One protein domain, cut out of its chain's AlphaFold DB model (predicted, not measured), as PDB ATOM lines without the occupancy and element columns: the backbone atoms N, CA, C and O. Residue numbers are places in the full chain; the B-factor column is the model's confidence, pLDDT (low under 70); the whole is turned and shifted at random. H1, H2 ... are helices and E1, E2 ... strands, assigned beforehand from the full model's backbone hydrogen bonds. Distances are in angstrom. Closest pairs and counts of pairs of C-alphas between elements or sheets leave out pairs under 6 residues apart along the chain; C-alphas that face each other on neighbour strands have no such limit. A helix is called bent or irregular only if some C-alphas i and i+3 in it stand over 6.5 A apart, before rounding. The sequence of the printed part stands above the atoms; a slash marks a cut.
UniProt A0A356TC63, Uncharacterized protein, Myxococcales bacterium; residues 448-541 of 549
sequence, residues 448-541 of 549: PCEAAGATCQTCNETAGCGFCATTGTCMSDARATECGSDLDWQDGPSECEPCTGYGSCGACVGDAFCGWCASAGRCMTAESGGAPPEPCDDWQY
ATOM      1  N   PRO A 448      -8.654 -18.405-101.234       83.88
ATOM      2  CA  PRO A 448      -7.803 -17.230-101.042       83.88
ATOM      3  C   PRO A 448      -6.401 -17.410-101.646       83.88
ATOM      4  O   PRO A 448      -5.768 -16.420-102.016       83.88
ATOM      5  N   CYS A 449      -5.954 -18.655-101.828       92.88
ATOM      6  CA  CYS A 449      -4.681 -18.992-102.448       92.88
ATOM      7  C   CYS A 449      -4.663 -18.767-103.970       92.88
ATOM      8  O   CYS A 449      -3.596 -18.563-104.542       92.88
ATOM      9  N   GLU A 450      -5.818 -18.659-104.638       86.81
ATOM     10  CA  GLU A 450      -5.872 -18.281-106.061       86.81
ATOM     11  C   GLU A 450      -5.335 -16.858-106.312       86.81
ATOM     12  O   GLU A 450      -4.899 -16.545-107.422       86.81
ATOM     13  N   ALA A 451      -5.335 -15.994-105.289       85.75
ATOM     14  CA  ALA A 451      -4.805 -14.634-105.368       85.75
ATOM     15  C   ALA A 451      -3.327 -14.510-104.946       85.75
ATOM     16  O   ALA A 451      -2.714 -13.485-105.246       85.75
ATOM     17  N   ALA A 452      -2.761 -15.523-104.275       82.94
ATOM     18  CA  ALA A 452      -1.410 -15.493-103.699       82.94
ATOM     19  C   ALA A 452      -0.296 -15.497-104.763       82.94
ATOM     20  O   ALA A 452       0.781 -14.947-104.555       82.94
ATOM     21  N   GLY A 453      -0.574 -16.031-105.955       80.69
ATOM     22  CA  GLY A 453       0.338 -15.990-107.095       80.69
ATOM     23  C   GLY A 453       0.378 -17.308-107.860       80.69
ATOM     24  O   GLY A 453      -0.054 -18.347-107.376       80.69
ATOM     25  N   ALA A 454       0.884 -17.265-109.093       84.06
ATOM     26  CA  ALA A 454       0.924 -18.427-109.990       84.06
ATOM     27  C   ALA A 454       2.253 -19.203-109.938       84.06
ATOM     28  O   ALA A 454       2.457 -20.121-110.727       84.06
ATOM     29  N   THR A 455       3.182 -18.806-109.066       90.94
ATOM     30  CA  THR A 455       4.482 -19.470-108.901       90.94
ATOM     31  C   THR A 455       4.587 -20.062-107.507       90.94
ATOM     32  O   THR A 455       3.986 -19.524-106.576       90.94
ATOM     33  N   CYS A 456       5.365 -21.134-107.359       89.69
ATOM     34  CA  CYS A 456       5.522 -21.795-106.070       89.69
ATOM     35  C   CYS A 456       6.038 -20.847-104.981       89.69
ATOM     36  O   CYS A 456       5.471 -20.800-103.895       89.69
ATOM     37  N   GLN A 457       7.029 -20.010-105.307       87.25
ATOM     38  CA  GLN A 457       7.589 -19.037-104.368       87.25
ATOM     39  C   GLN A 457       6.522 -18.061-103.854       87.25
ATOM     40  O   GLN A 457       6.302 -17.963-102.655       87.25
ATOM     41  N   THR A 458       5.790 -17.405-104.759       90.19
ATOM     42  CA  THR A 458       4.726 -16.458-104.379       90.19
ATOM     43  C   THR A 458       3.555 -17.128-103.659       90.19
ATOM     44  O   THR A 458       2.881 -16.496-102.854       90.19
ATOM     45  N   CYS A 459       3.298 -18.407-103.946       93.25
ATOM     46  CA  CYS A 459       2.239 -19.161-103.287       93.25
ATOM     47  C   CYS A 459       2.564 -19.388-101.804       93.25
ATOM     48  O   CYS A 459       1.753 -19.053-100.944       93.25
ATOM     49  N   ASN A 460       3.789 -19.838-101.523       88.38
ATOM     50  CA  ASN A 460       4.269 -20.130-100.172       88.38
ATOM     51  C   ASN A 460       4.615 -18.880 -99.341       88.38
ATOM     52  O   ASN A 460       4.873 -18.977 -98.145       88.38
ATOM     53  N   GLU A 461       4.589 -17.681 -99.937       85.56
ATOM     54  CA  GLU A 461       4.626 -16.417 -99.184       85.56
ATOM     55  C   GLU A 461       3.308 -16.143 -98.434       85.56
ATOM     56  O   GLU A 461       3.280 -15.331 -97.505       85.56
ATOM     57  N   THR A 462       2.212 -16.806 -98.819       89.81
ATOM     58  CA  THR A 462       0.905 -16.664 -98.166       89.81
ATOM     59  C   THR A 462       0.665 -17.833 -97.218       89.81
ATOM     60  O   THR A 462       0.532 -18.973 -97.647       89.81
ATOM     61  N   ALA A 463       0.572 -17.546 -95.919       84.69
ATOM     62  CA  ALA A 463       0.329 -18.569 -94.905       84.69
ATOM     63  C   ALA A 463      -0.975 -19.349 -95.168       84.69
ATOM     64  O   ALA A 463      -2.030 -18.744 -95.383       84.69
ATOM     65  N   GLY A 464      -0.900 -20.681 -95.101       88.31
ATOM     66  CA  GLY A 464      -2.024 -21.588 -95.363       88.31
ATOM     67  C   GLY A 464      -2.234 -21.949 -96.840       88.31
ATOM     68  O   GLY A 464      -3.275 -22.526 -97.178       88.31
ATOM     69  N   CYS A 465      -1.300 -21.555 -97.711       95.06
ATOM     70  CA  CYS A 465      -1.277 -21.895 -99.127       95.06
ATOM     71  C   CYS A 465      -0.033 -22.720 -99.463       95.06
ATOM     72  O   CYS A 465       1.058 -22.398 -99.001       95.06
ATOM     73  N   GLY A 466      -0.197 -23.686-100.365       93.56
ATOM     74  CA  GLY A 466       0.889 -24.444-100.969       93.56
ATOM     75  C   GLY A 466       0.703 -24.583-102.476       93.56
ATOM     76  O   GLY A 466      -0.381 -24.387-103.046       93.56
ATOM     77  N   PHE A 467       1.803 -24.849-103.169       94.81
ATOM     78  CA  PHE A 467       1.820 -24.921-104.620       94.81
ATOM     79  C   PHE A 467       1.727 -26.362-105.086       94.81
ATOM     80  O   PHE A 467       2.534 -27.208-104.715       94.81
ATOM     81  N   CYS A 468       0.773 -26.637-105.968       94.81
ATOM     82  CA  CYS A 468       0.687 -27.942-106.588       94.81
ATOM     83  C   CYS A 468       1.512 -27.988-107.878       94.81
ATOM     84  O   CYS A 468       1.106 -27.429-108.903       94.81
ATOM     85  N   ALA A 469       2.643 -28.693-107.864       91.62
ATOM     86  CA  ALA A 469       3.549 -28.809-109.008       91.62
ATOM     87  C   ALA A 469       2.885 -29.487-110.220       91.62
ATOM     88  O   ALA A 469       3.134 -29.098-111.363       91.62
ATOM     89  N   THR A 470       1.995 -30.456-109.980       91.50
ATOM     90  CA  THR A 470       1.285 -31.190-111.041       91.50
ATOM     91  C   THR A 470       0.307 -30.307-111.812       91.50
ATOM     92  O   THR A 470       0.225 -30.395-113.041       91.50
ATOM     93  N   THR A 471      -0.452 -29.459-111.117       92.81
ATOM     94  CA  THR A 471      -1.457 -28.585-111.744       92.81
ATOM     95  C   THR A 471      -0.911 -27.198-112.073       92.81
ATOM     96  O   THR A 471      -1.502 -26.490-112.889       92.81
ATOM     97  N   GLY A 472       0.214 -26.808-111.467       92.75
ATOM     98  CA  GLY A 472       0.791 -25.473-111.566       92.75
ATOM     99  C   GLY A 472      -0.071 -24.397-110.901       92.75
ATOM    100  O   GLY A 472      -0.074 -23.256-111.358       92.75
ATOM    101  N   THR A 473      -0.855 -24.759-109.881       94.00
ATOM    102  CA  THR A 473      -1.795 -23.848-109.213       94.00
ATOM    103  C   THR A 473      -1.492 -23.729-107.729       94.00
ATOM    104  O   THR A 473      -1.238 -24.730-107.064       94.00
ATOM    105  N   CYS A 474      -1.584 -22.505-107.215       95.25
ATOM    106  CA  CYS A 474      -1.586 -22.248-105.782       95.25
ATOM    107  C   CYS A 474      -2.944 -22.633-105.193       95.25
ATOM    108  O   CYS A 474      -3.984 -22.270-105.750       95.25
ATOM    109  N   MET A 475      -2.939 -23.403-104.112       94.44
ATOM    110  CA  MET A 475      -4.145 -23.921-103.468       94.44
ATOM    111  C   MET A 475      -3.990 -23.823-101.952       94.44
ATOM    112  O   MET A 475      -2.881 -23.722-101.440       94.44
ATOM    113  N   SER A 476      -5.103 -23.830-101.231       93.94
ATOM    114  CA  SER A 476      -5.080 -23.928 -99.768       93.94
ATOM    115  C   SER A 476      -4.600 -25.299 -99.287       93.94
ATOM    116  O   SER A 476      -4.882 -26.314 -99.927       93.94
ATOM    117  N   ASP A 477      -3.956 -25.354 -98.118       92.00
ATOM    118  CA  ASP A 477      -3.464 -26.606 -97.505       92.00
ATOM    119  C   ASP A 477      -4.580 -27.640 -97.307       92.00
ATOM    120  O   ASP A 477      -4.385 -28.845 -97.460       92.00
ATOM    121  N   ALA A 478      -5.807 -27.172 -97.054       91.25
ATOM    122  CA  ALA A 478      -6.995 -28.021 -96.957       91.25
ATOM    123  C   ALA A 478      -7.269 -28.832 -98.241       91.25
ATOM    124  O   ALA A 478      -7.957 -29.855 -98.201       91.25
ATOM    125  N   ARG A 479      -6.733 -28.380 -99.378       92.75
ATOM    126  CA  ARG A 479      -6.875 -28.990-100.700       92.75
ATOM    127  C   ARG A 479      -5.592 -29.667-101.180       92.75
ATOM    128  O   ARG A 479      -5.553 -30.094-102.331       92.75
ATOM    129  N   ALA A 480      -4.583 -29.849-100.323       92.00
ATOM    130  CA  ALA A 480      -3.331 -30.524-100.678       92.00
ATOM    131  C   ALA A 480      -3.567 -31.910-101.310       92.00
ATOM    132  O   ALA A 480      -2.943 -32.274-102.304       92.00
ATOM    133  N   THR A 481      -4.565 -32.652-100.813       90.88
ATOM    134  CA  THR A 481      -4.941 -33.974-101.355       90.88
ATOM    135  C   THR A 481      -5.469 -33.945-102.797       90.88
ATOM    136  O   THR A 481      -5.461 -34.973-103.475       90.88
ATOM    137  N   GLU A 482      -5.900 -32.784-103.305       93.00
ATOM    138  CA  GLU A 482      -6.300 -32.610-104.707       93.00
ATOM    139  C   GLU A 482      -5.090 -32.543-105.655       93.00
ATOM    140  O   GLU A 482      -5.252 -32.751-106.858       93.00
ATOM    141  N   CYS A 483      -3.883 -32.299-105.129       91.56
ATOM    142  CA  CYS A 483      -2.656 -32.180-105.916       91.56
ATOM    143  C   CYS A 483      -2.137 -33.521-106.475       91.56
ATOM    144  O   CYS A 483      -1.286 -33.559-107.366       91.56
ATOM    145  N   GLY A 484      -2.707 -34.636-106.013       89.12
ATOM    146  CA  GLY A 484      -2.339 -35.978-106.444       89.12
ATOM    147  C   GLY A 484      -1.504 -36.683-105.386       89.12
ATOM    148  O   GLY A 484      -2.075 -37.297-104.488       89.12
ATOM    149  N   SER A 485      -0.178 -36.666-105.530       86.06
ATOM    150  CA  SER A 485       0.733 -37.301-104.572       86.06
ATOM    151  C   SER A 485       1.346 -36.288-103.608       86.06
ATOM    152  O   SER A 485       1.515 -35.126-103.963       86.06
ATOM    153  N   ASP A 486       1.745 -36.746-102.418       80.75
ATOM    154  CA  ASP A 486       2.429 -35.909-101.418       80.75
ATOM    155  C   ASP A 486       3.746 -35.301-101.947       80.75
ATOM    156  O   ASP A 486       4.238 -34.333-101.392       80.75
ATOM    157  N   LEU A 487       4.313 -35.846-103.034       78.75
ATOM    158  CA  LEU A 487       5.527 -35.326-103.682       78.75
ATOM    159  C   LEU A 487       5.263 -34.152-104.635       78.75
ATOM    160  O   LEU A 487       6.206 -33.486-105.059       78.75
ATOM    161  N   ASP A 488       4.006 -33.939-105.021       89.12
ATOM    162  CA  ASP A 488       3.612 -32.864-105.934       89.12
ATOM    163  C   ASP A 488       3.157 -31.612-105.178       89.12
ATOM    164  O   ASP A 488       3.055 -30.535-105.771       89.12
ATOM    165  N   TRP A 489       2.865 -31.760-103.886       93.56
ATOM    166  CA  TRP A 489       2.513 -30.673-102.993       93.56
ATOM    167  C   TRP A 489       3.779 -29.994-102.479       93.56
ATOM    168  O   TRP A 489       4.672 -30.668-101.978       93.56
ATOM    169  N   GLN A 490       3.858 -28.676-102.655       92.31
ATOM    170  CA  GLN A 490       5.003 -27.865-102.257       92.31
ATOM    171  C   GLN A 490       4.532 -26.773-101.290       92.31
ATOM    172  O   GLN A 490       4.142 -25.692-101.747       92.31
ATOM    173  N   ASP A 491       4.511 -27.058 -99.988       88.75
ATOM    174  CA  ASP A 491       4.127 -26.108 -98.924       88.75
ATOM    175  C   ASP A 491       5.330 -25.406 -98.274       88.75
ATOM    176  O   ASP A 491       5.185 -24.509 -97.438       88.75
ATOM    177  N   GLY A 492       6.540 -25.772 -98.700       82.19
ATOM    178  CA  GLY A 492       7.777 -25.101 -98.337       82.19
ATOM    179  C   GLY A 492       8.368 -24.294 -99.499       82.19
ATOM    180  O   GLY A 492       8.510 -24.813-100.607       82.19
ATOM    181  N   PRO A 493       8.862 -23.062 -99.268       74.06
ATOM    182  CA  PRO A 493       9.677 -22.350-100.257       74.06
ATOM    183  C   PRO A 493      10.903 -23.153-100.739       74.06
ATOM    184  O   PRO A 493      11.315 -23.016-101.889       74.06
ATOM    185  N   SER A 494      11.451 -24.033 -99.892       71.00
ATOM    186  CA  SER A 494      12.548 -24.963-100.215       71.00
ATOM    187  C   SER A 494      12.204 -25.986-101.300       71.00
ATOM    188  O   SER A 494      13.097 -26.533-101.943       71.00
ATOM    189  N   GLU A 495      10.920 -26.253-101.515       82.88
ATOM    190  CA  GLU A 495      10.428 -27.251-102.469       82.88
ATOM    191  C   GLU A 495      10.165 -26.631-103.852       82.88
ATOM    192  O   GLU A 495      10.068 -27.342-104.853       82.88
ATOM    193  N   CYS A 496      10.113 -25.295-103.920       79.69
ATOM    194  CA  CYS A 496       9.714 -24.522-105.092       79.69
ATOM    195  C   CYS A 496      10.771 -24.376-106.176       79.69
ATOM    196  O   CYS A 496      10.436 -24.320-107.363       79.69
ATOM    197  N   GLU A 497      12.039 -24.258-105.792       75.69
ATOM    198  CA  GLU A 497      13.125 -24.075-106.744       75.69
ATOM    199  C   GLU A 497      14.288 -24.994-106.372       75.69
ATOM    200  O   GLU A 497      14.837 -24.906-105.272       75.69
ATOM    201  N   PRO A 498      14.689 -25.914-107.267       74.31
ATOM    202  CA  PRO A 498      15.820 -26.767-106.985       74.31
ATOM    203  C   PRO A 498      17.076 -25.895-106.954       74.31
ATOM    204  O   PRO A 498      17.540 -25.415-107.993       74.31
ATOM    205  N   CYS A 499      17.682 -25.775-105.773       83.06
ATOM    206  CA  CYS A 499      18.907 -25.018-105.494       83.06
ATOM    207  C   CYS A 499      20.059 -25.280-106.485       83.06
ATOM    208  O   CYS A 499      20.960 -24.462-106.647       83.06
ATOM    209  N   THR A 500      19.997 -26.383-107.236       83.81
ATOM    210  CA  THR A 500      20.860 -26.713-108.380       83.81
ATOM    211  C   THR A 500      21.027 -25.607-109.438       83.81
ATOM    212  O   THR A 500      22.006 -25.646-110.184       83.81
ATOM    213  N   GLY A 501      20.121 -24.621-109.515       82.12
ATOM    214  CA  GLY A 501      20.249 -23.456-110.403       82.12
ATOM    215  C   GLY A 501      21.374 -22.483-110.014       82.12
ATOM    216  O   GLY A 501      21.878 -21.739-110.862       82.12
ATOM    217  N   TYR A 502      21.826 -22.513-108.759       88.50
ATOM    218  CA  TYR A 502      22.865 -21.623-108.250       88.50
ATOM    219  C   TYR A 502      24.269 -22.212-108.461       88.50
ATOM    220  O   TYR A 502      24.729 -23.095-107.740       88.50
ATOM    221  N   GLY A 503      24.997 -21.676-109.446       89.38
ATOM    222  CA  GLY A 503      26.343 -22.142-109.812       89.38
ATOM    223  C   GLY A 503      27.496 -21.631-108.937       89.38
ATOM    224  O   GLY A 503      28.656 -21.846-109.277       89.38
ATOM    225  N   SER A 504      27.216 -20.904-107.853       91.06
ATOM    226  CA  SER A 504      28.247 -20.373-106.953       91.06
ATOM    227  C   SER A 504      27.740 -20.300-105.519       91.06
ATOM    228  O   SER A 504      26.552 -20.051-105.312       91.06
ATOM    229  N   CYS A 505      28.647 -20.435-104.549       89.31
ATOM    230  CA  CYS A 505      28.322 -20.349-103.125       89.31
ATOM    231  C   CYS A 505      27.561 -19.063-102.781       89.31
ATOM    232  O   CYS A 505      26.499 -19.137-102.184       89.31
ATOM    233  N   GLY A 506      28.021 -17.895-103.245       86.62
ATOM    234  CA  GLY A 506      27.368 -16.620-102.924       86.62
ATOM    235  C   GLY A 506      25.940 -16.486-103.466       86.62
ATOM    236  O   GLY A 506      25.101 -15.882-102.809       86.62
ATOM    237  N   ALA A 507      25.656 -17.053-104.643       86.00
ATOM    238  CA  ALA A 507      24.296 -17.086-105.185       86.00
ATOM    239  C   ALA A 507      23.422 -18.115-104.455       86.00
ATOM    240  O   ALA A 507      22.255 -17.852-104.214       86.00
ATOM    241  N   CYS A 508      24.018 -19.249-104.078       87.69
ATOM    242  CA  CYS A 508      23.362 -20.330-103.357       87.69
ATOM    243  C   CYS A 508      22.903 -19.893-101.965       87.69
ATOM    244  O   CYS A 508      21.729 -19.971-101.650       87.69
ATOM    245  N   VAL A 509      23.820 -19.362-101.158       84.56
ATOM    246  CA  VAL A 509      23.534 -18.964 -99.771       84.56
ATOM    247  C   VAL A 509      22.780 -17.629 -99.670       84.56
ATOM    248  O   VAL A 509      22.401 -17.199 -98.586       84.56
ATOM    249  N   GLY A 510      22.597 -16.939-100.801       77.06
ATOM    250  CA  GLY A 510      21.733 -15.764-100.895       77.06
ATOM    251  C   GLY A 510      20.245 -16.119-100.885       77.06
ATOM    252  O   GLY A 510      19.423 -15.245-100.609       77.06
ATOM    253  N   ASP A 511      19.913 -17.379-101.164       77.31
ATOM    254  CA  ASP A 511      18.577 -17.934-101.013       77.31
ATOM    255  C   ASP A 511      18.460 -18.591 -99.631       77.31
ATOM    256  O   ASP A 511      19.293 -19.415 -99.253       77.31
ATOM    257  N   ALA A 512      17.442 -18.207 -98.859       71.00
ATOM    258  CA  ALA A 512      17.277 -18.649 -97.474       71.00
ATOM    259  C   ALA A 512      17.046 -20.167 -97.337       71.00
ATOM    260  O   ALA A 512      17.155 -20.696 -96.232       71.00
ATOM    261  N   PHE A 513      16.742 -20.854 -98.440       76.31
ATOM    262  CA  PHE A 513      16.365 -22.267 -98.461       76.31
ATOM    263  C   PHE A 513      17.411 -23.166 -99.133       76.31
ATOM    264  O   PHE A 513      17.209 -24.376 -99.278       76.31
ATOM    265  N   CYS A 514      18.550 -22.593 -99.517       83.62
ATOM    266  CA  CYS A 514      19.637 -23.296-100.171       83.62
ATOM    267  C   CYS A 514      20.915 -23.272 -99.326       83.62
ATOM    268  O   CYS A 514      21.245 -22.287 -98.670       83.62
ATOM    269  N   GLY A 515      21.676 -24.365 -99.372       84.88
ATOM    270  CA  GLY A 515      22.994 -24.466 -98.753       84.88
ATOM    271  C   GLY A 515      24.056 -24.887 -99.758       84.88
ATOM    272  O   GLY A 515      23.797 -25.620-100.721       84.88
ATOM    273  N   TRP A 516      25.274 -24.386 -99.565       90.06
ATOM    274  CA  TRP A 516      26.387 -24.703-100.450       90.06
ATOM    275  C   TRP A 516      27.170 -25.890 -99.906       90.06
ATOM    276  O   TRP A 516      27.651 -25.866 -98.774       90.06
ATOM    277  N   CYS A 517      27.349 -26.909-100.745       89.94
ATOM    278  CA  CYS A 517      28.226 -28.020-100.434       89.94
ATOM    279  C   CYS A 517      29.603 -27.792-101.046       89.94
ATOM    280  O   CYS A 517      29.792 -28.000-102.249       89.94
ATOM    281  N   ALA A 518      30.572 -27.376-100.230       86.44
ATOM    282  CA  ALA A 518      31.913 -27.059-100.712       86.44
ATOM    283  C   ALA A 518      32.624 -28.297-101.277       86.44
ATOM    284  O   ALA A 518      33.224 -28.219-102.351       86.44
ATOM    285  N   SER A 519      32.475 -29.456-100.630       85.50
ATOM    286  CA  SER A 519      33.075 -30.715-101.088       85.50
ATOM    287  C   SER A 519      32.515 -31.200-102.433       85.50
ATOM    288  O   SER A 519      33.255 -31.767-103.238       85.50
ATOM    289  N   ALA A 520      31.234 -30.936-102.716       86.94
ATOM    290  CA  ALA A 520      30.581 -31.306-103.974       86.94
ATOM    291  C   ALA A 520      30.581 -30.184-105.030       86.94
ATOM    292  O   ALA A 520      30.216 -30.431-106.182       86.94
ATOM    293  N   GLY A 521      30.961 -28.957-104.659       90.00
ATOM    294  CA  GLY A 521      30.974 -27.792-105.544       90.00
ATOM    295  C   GLY A 521      29.605 -27.451-106.139       90.00
ATOM    296  O   GLY A 521      29.537 -26.997-107.283       90.00
ATOM    297  N   ARG A 522      28.515 -27.712-105.407       91.69
ATOM    298  CA  ARG A 522      27.141 -27.470-105.868       91.69
ATOM    299  C   ARG A 522      26.245 -26.977-104.742       91.69
ATOM    300  O   ARG A 522      26.457 -27.286-103.571       91.69
ATOM    301  N   CYS A 523      25.218 -26.243-105.139       88.88
ATOM    302  CA  CYS A 523      24.159 -25.793-104.261       88.88
ATOM    303  C   CYS A 523      23.103 -26.894-104.099       88.88
ATOM    304  O   CYS A 523      22.738 -27.548-105.081       88.88
ATOM    305  N   MET A 524      22.642 -27.120-102.874       86.00
ATOM    306  CA  MET A 524      21.654 -28.146-102.537       86.00
ATOM    307  C   MET A 524      20.545 -27.527-101.685       86.00
ATOM    308  O   MET A 524      20.769 -26.525-101.008       86.00
ATOM    309  N   THR A 525      19.349 -28.105-101.740       82.94
ATOM    310  CA  THR A 525      18.227 -27.682-100.895       82.94
ATOM    311  C   THR A 525      18.548 -27.993 -99.440       82.94
ATOM    312  O   THR A 525      19.018 -29.091 -99.135       82.94
ATOM    313  N   ALA A 526      18.362 -27.013 -98.560       70.69
ATOM    314  CA  ALA A 526      18.499 -27.217 -97.128       70.69
ATOM    315  C   ALA A 526      17.217 -27.864 -96.587       70.69
ATOM    316  O   ALA A 526      16.117 -27.418 -96.902       70.69
ATOM    317  N   GLU A 527      17.356 -28.909 -95.774       67.69
ATOM    318  CA  GLU A 527      16.233 -29.467 -95.021       67.69
ATOM    319  C   GLU A 527      16.129 -28.730 -93.677       67.69
ATOM    320  O   GLU A 527      17.126 -28.225 -93.154       67.69
ATOM    321  N   SER A 528      14.933 -28.673 -93.082       54.72
ATOM    322  CA  SER A 528      14.657 -27.964 -91.817       54.72
ATOM    323  C   SER A 528      15.505 -28.426 -90.615       54.72
ATOM    324  O   SER A 528      15.488 -27.780 -89.570       54.72
ATOM    325  N   GLY A 529      16.280 -29.509 -90.766       55.25
ATOM    326  CA  GLY A 529      17.220 -30.048 -89.781       55.25
ATOM    327  C   GLY A 529      18.708 -30.007 -90.166       55.25
ATOM    328  O   GLY A 529      19.513 -30.569 -89.426       55.25
ATOM    329  N   GLY A 530      19.106 -29.381 -91.283       57.50
ATOM    330  CA  GLY A 530      20.516 -29.260 -91.688       57.50
ATOM    331  C   GLY A 530      20.839 -29.804 -93.086       57.50
ATOM    332  O   GLY A 530      20.052 -29.654 -94.020       57.50
ATOM    333  N   ALA A 531      22.049 -30.353 -93.249       57.06
ATOM    334  CA  ALA A 531      22.533 -30.863 -94.534       57.06
ATOM    335  C   ALA A 531      21.628 -31.995 -95.058       57.06
ATOM    336  O   ALA A 531      21.216 -32.844 -94.263       57.06
ATOM    337  N   PRO A 532      21.345 -32.053 -96.373       66.06
ATOM    338  CA  PRO A 532      20.576 -33.152 -96.944       66.06
ATOM    339  C   PRO A 532      21.309 -34.493 -96.741       66.06
ATOM    340  O   PRO A 532      22.529 -34.509 -96.561       66.06
ATOM    341  N   PRO A 533      20.612 -35.639 -96.830       58.81
ATOM    342  CA  PRO A 533      21.176 -36.971 -96.574       58.81
ATOM    343  C   PRO A 533      22.299 -37.407 -97.535       58.81
ATOM    344  O   PRO A 533      22.908 -38.461 -97.336       58.81
ATOM    345  N   GLU A 534      22.594 -36.636 -98.586       70.69
ATOM    346  CA  GLU A 534      23.778 -36.865 -99.414       70.69
ATOM    347  C   GLU A 534      25.056 -36.396 -98.692       70.69
ATOM    348  O   GLU A 534      25.056 -35.336 -98.071       70.69
ATOM    349  N   PRO A 535      26.176 -37.142 -98.788       70.94
ATOM    350  CA  PRO A 535      27.394 -36.818 -98.055       70.94
ATOM    351  C   PRO A 535      27.947 -35.459 -98.492       70.94
ATOM    352  O   PRO A 535      28.496 -35.312 -99.587       70.94
ATOM    353  N   CYS A 536      27.801 -34.471 -97.612       75.31
ATOM    354  CA  CYS A 536      28.445 -33.180 -97.715       75.31
ATOM    355  C   CYS A 536      29.323 -32.944 -96.486       75.31
ATOM    356  O   CYS A 536      28.875 -32.405 -95.479       75.31
ATOM    357  N   ASP A 537      30.588 -33.344 -96.589       74.88
ATOM    358  CA  ASP A 537      31.558 -33.220 -95.490       74.88
ATOM    359  C   ASP A 537      31.902 -31.757 -95.126       74.88
ATOM    360  O   ASP A 537      32.516 -31.508 -94.093       74.88
ATOM    361  N   ASP A 538      31.521 -30.792 -95.974       76.62
ATOM    362  CA  ASP A 538      31.760 -29.355 -95.791       76.62
ATOM    363  C   ASP A 538      30.512 -28.559 -96.209       76.62
ATOM    364  O   ASP A 538      30.434 -27.977 -97.299       76.62
ATOM    365  N   TRP A 539      29.479 -28.649 -95.369       79.25
ATOM    366  CA  TRP A 539      28.195 -27.980 -95.567       79.25
ATOM    367  C   TRP A 539      28.216 -26.567 -94.987       79.25
ATOM    368  O   TRP A 539      28.487 -26.374 -93.802       79.25
ATOM    369  N   GLN A 540      27.884 -25.574 -95.813       72.75
ATOM    370  CA  GLN A 540      27.820 -24.176 -95.399       72.75
ATOM    371  C   GLN A 540      26.373 -23.674 -95.442       72.75
ATOM    372  O   GLN A 540      25.790 -23.510 -96.517       72.75
ATOM    373  N   TYR A 541      25.818 -23.407 -94.257       63.09
ATOM    374  CA  TYR A 541      24.519 -22.765 -94.057       63.09
ATOM    375  C   TYR A 541      24.762 -21.337 -93.568       63.09
ATOM    376  O   TYR A 541      25.263 -21.144 -92.462       63.09
TER     377      TYR A 541
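What this domain is: This is residues 448 to 541 of the 549 residues of an uncharacterized protein of Myxococcales bacterium (UniProt A0A356TC63). What does the model look like? It is two small lobes in a row, each built on a two-stranded hairpin, with the short helix H4 between them: H1 and H2 on one side and H3 on the other side of the hairpin E1 and E2 make one lobe, while H5 packs on the hairpin E3 and E4 in the other, where residues 539 to 540 fold back beside E3. What is it made of? The printed part has 94 residues with five named helices and four named strands, in the order H1 H2 E1 E2 H3 H4 H5 E3 E4; the sheets E1 - E2 and E3 - E4 are both antiparallel. The class is mixed, helices and strands, with under half of the residues in named elements. How large is it? It is elongated, spanning 42 by 22 by 19 A, and only just compact, close to loose, with a radius of gyration of the C-alphas of 14.5 A.

How they stand to each other: What surrounds the first sheet? E1, residues 465 to 468, and E2, residues 473 to 476, form an antiparallel hairpin at 141 degrees, with N 466 and O 475 2.9 A apart. The closest C-alphas of H1, residues 448 to 451, and E2 are Cys 449 and Met 475, 5.1 A; those of H2, residues 456 to 460, and E1 are Cys 456 and Phe 467, 5.1 A; those of H3, residues 477 to 483, and E1 are Cys 468 and Cys 483, 5.4 A. What lies between the sheets? H4, residues 493 to 496, touches H2, the closest C-alphas being Cys 456 and Cys 496, 5.1 A; its closest C-alpha to E4, residues 522 to 525, is Ser 494, 6.3 A from Thr 525. How is the second sheet built? E3, residues 514 to 517, and E4 form an antiparallel hairpin at 141 degrees, with N 515 and O 524 2.9 A apart; the closest C-alphas of H5, residues 505 to 508, and E3 are Cys 505 and Trp 516, 5.5 A. Are the helix backbones in order? Every O i to N i+4 pair is within hydrogen-bond range in H2, but 0 of 3 in H3, where 3 of 4 O i to N i+3 pairs are; H1, H4 and H5 are too short for an O i to N i+4 pair.

Where its parts are: Where do the named elements begin and end? H1 begins at C-alpha 448 at (-7.803, -17.230, -101.042), and E4 ends at C-alpha 525 at (18.227, -27.682, -100.895). How long are the longer ones? From first to last C-alpha, E1 and E3 are 9.8 A each, E2 10.0 A, H3 10.1 A and E4 10.2 A. H3 is irregular, with C-alphas 478 and 481 7.7 A apart.

The domain as a whole: How far does it reach? The two C-alphas farthest apart, those of Pro 448 and Ser 519, are 43.0 A apart. Is anything missing or uncertain? The printed part has no cut and no long link, and residues 526 to 541 hold no named element. Residues 527 to 533 and 541 have pLDDT under 70, against a mean of 83.7 of the printed part.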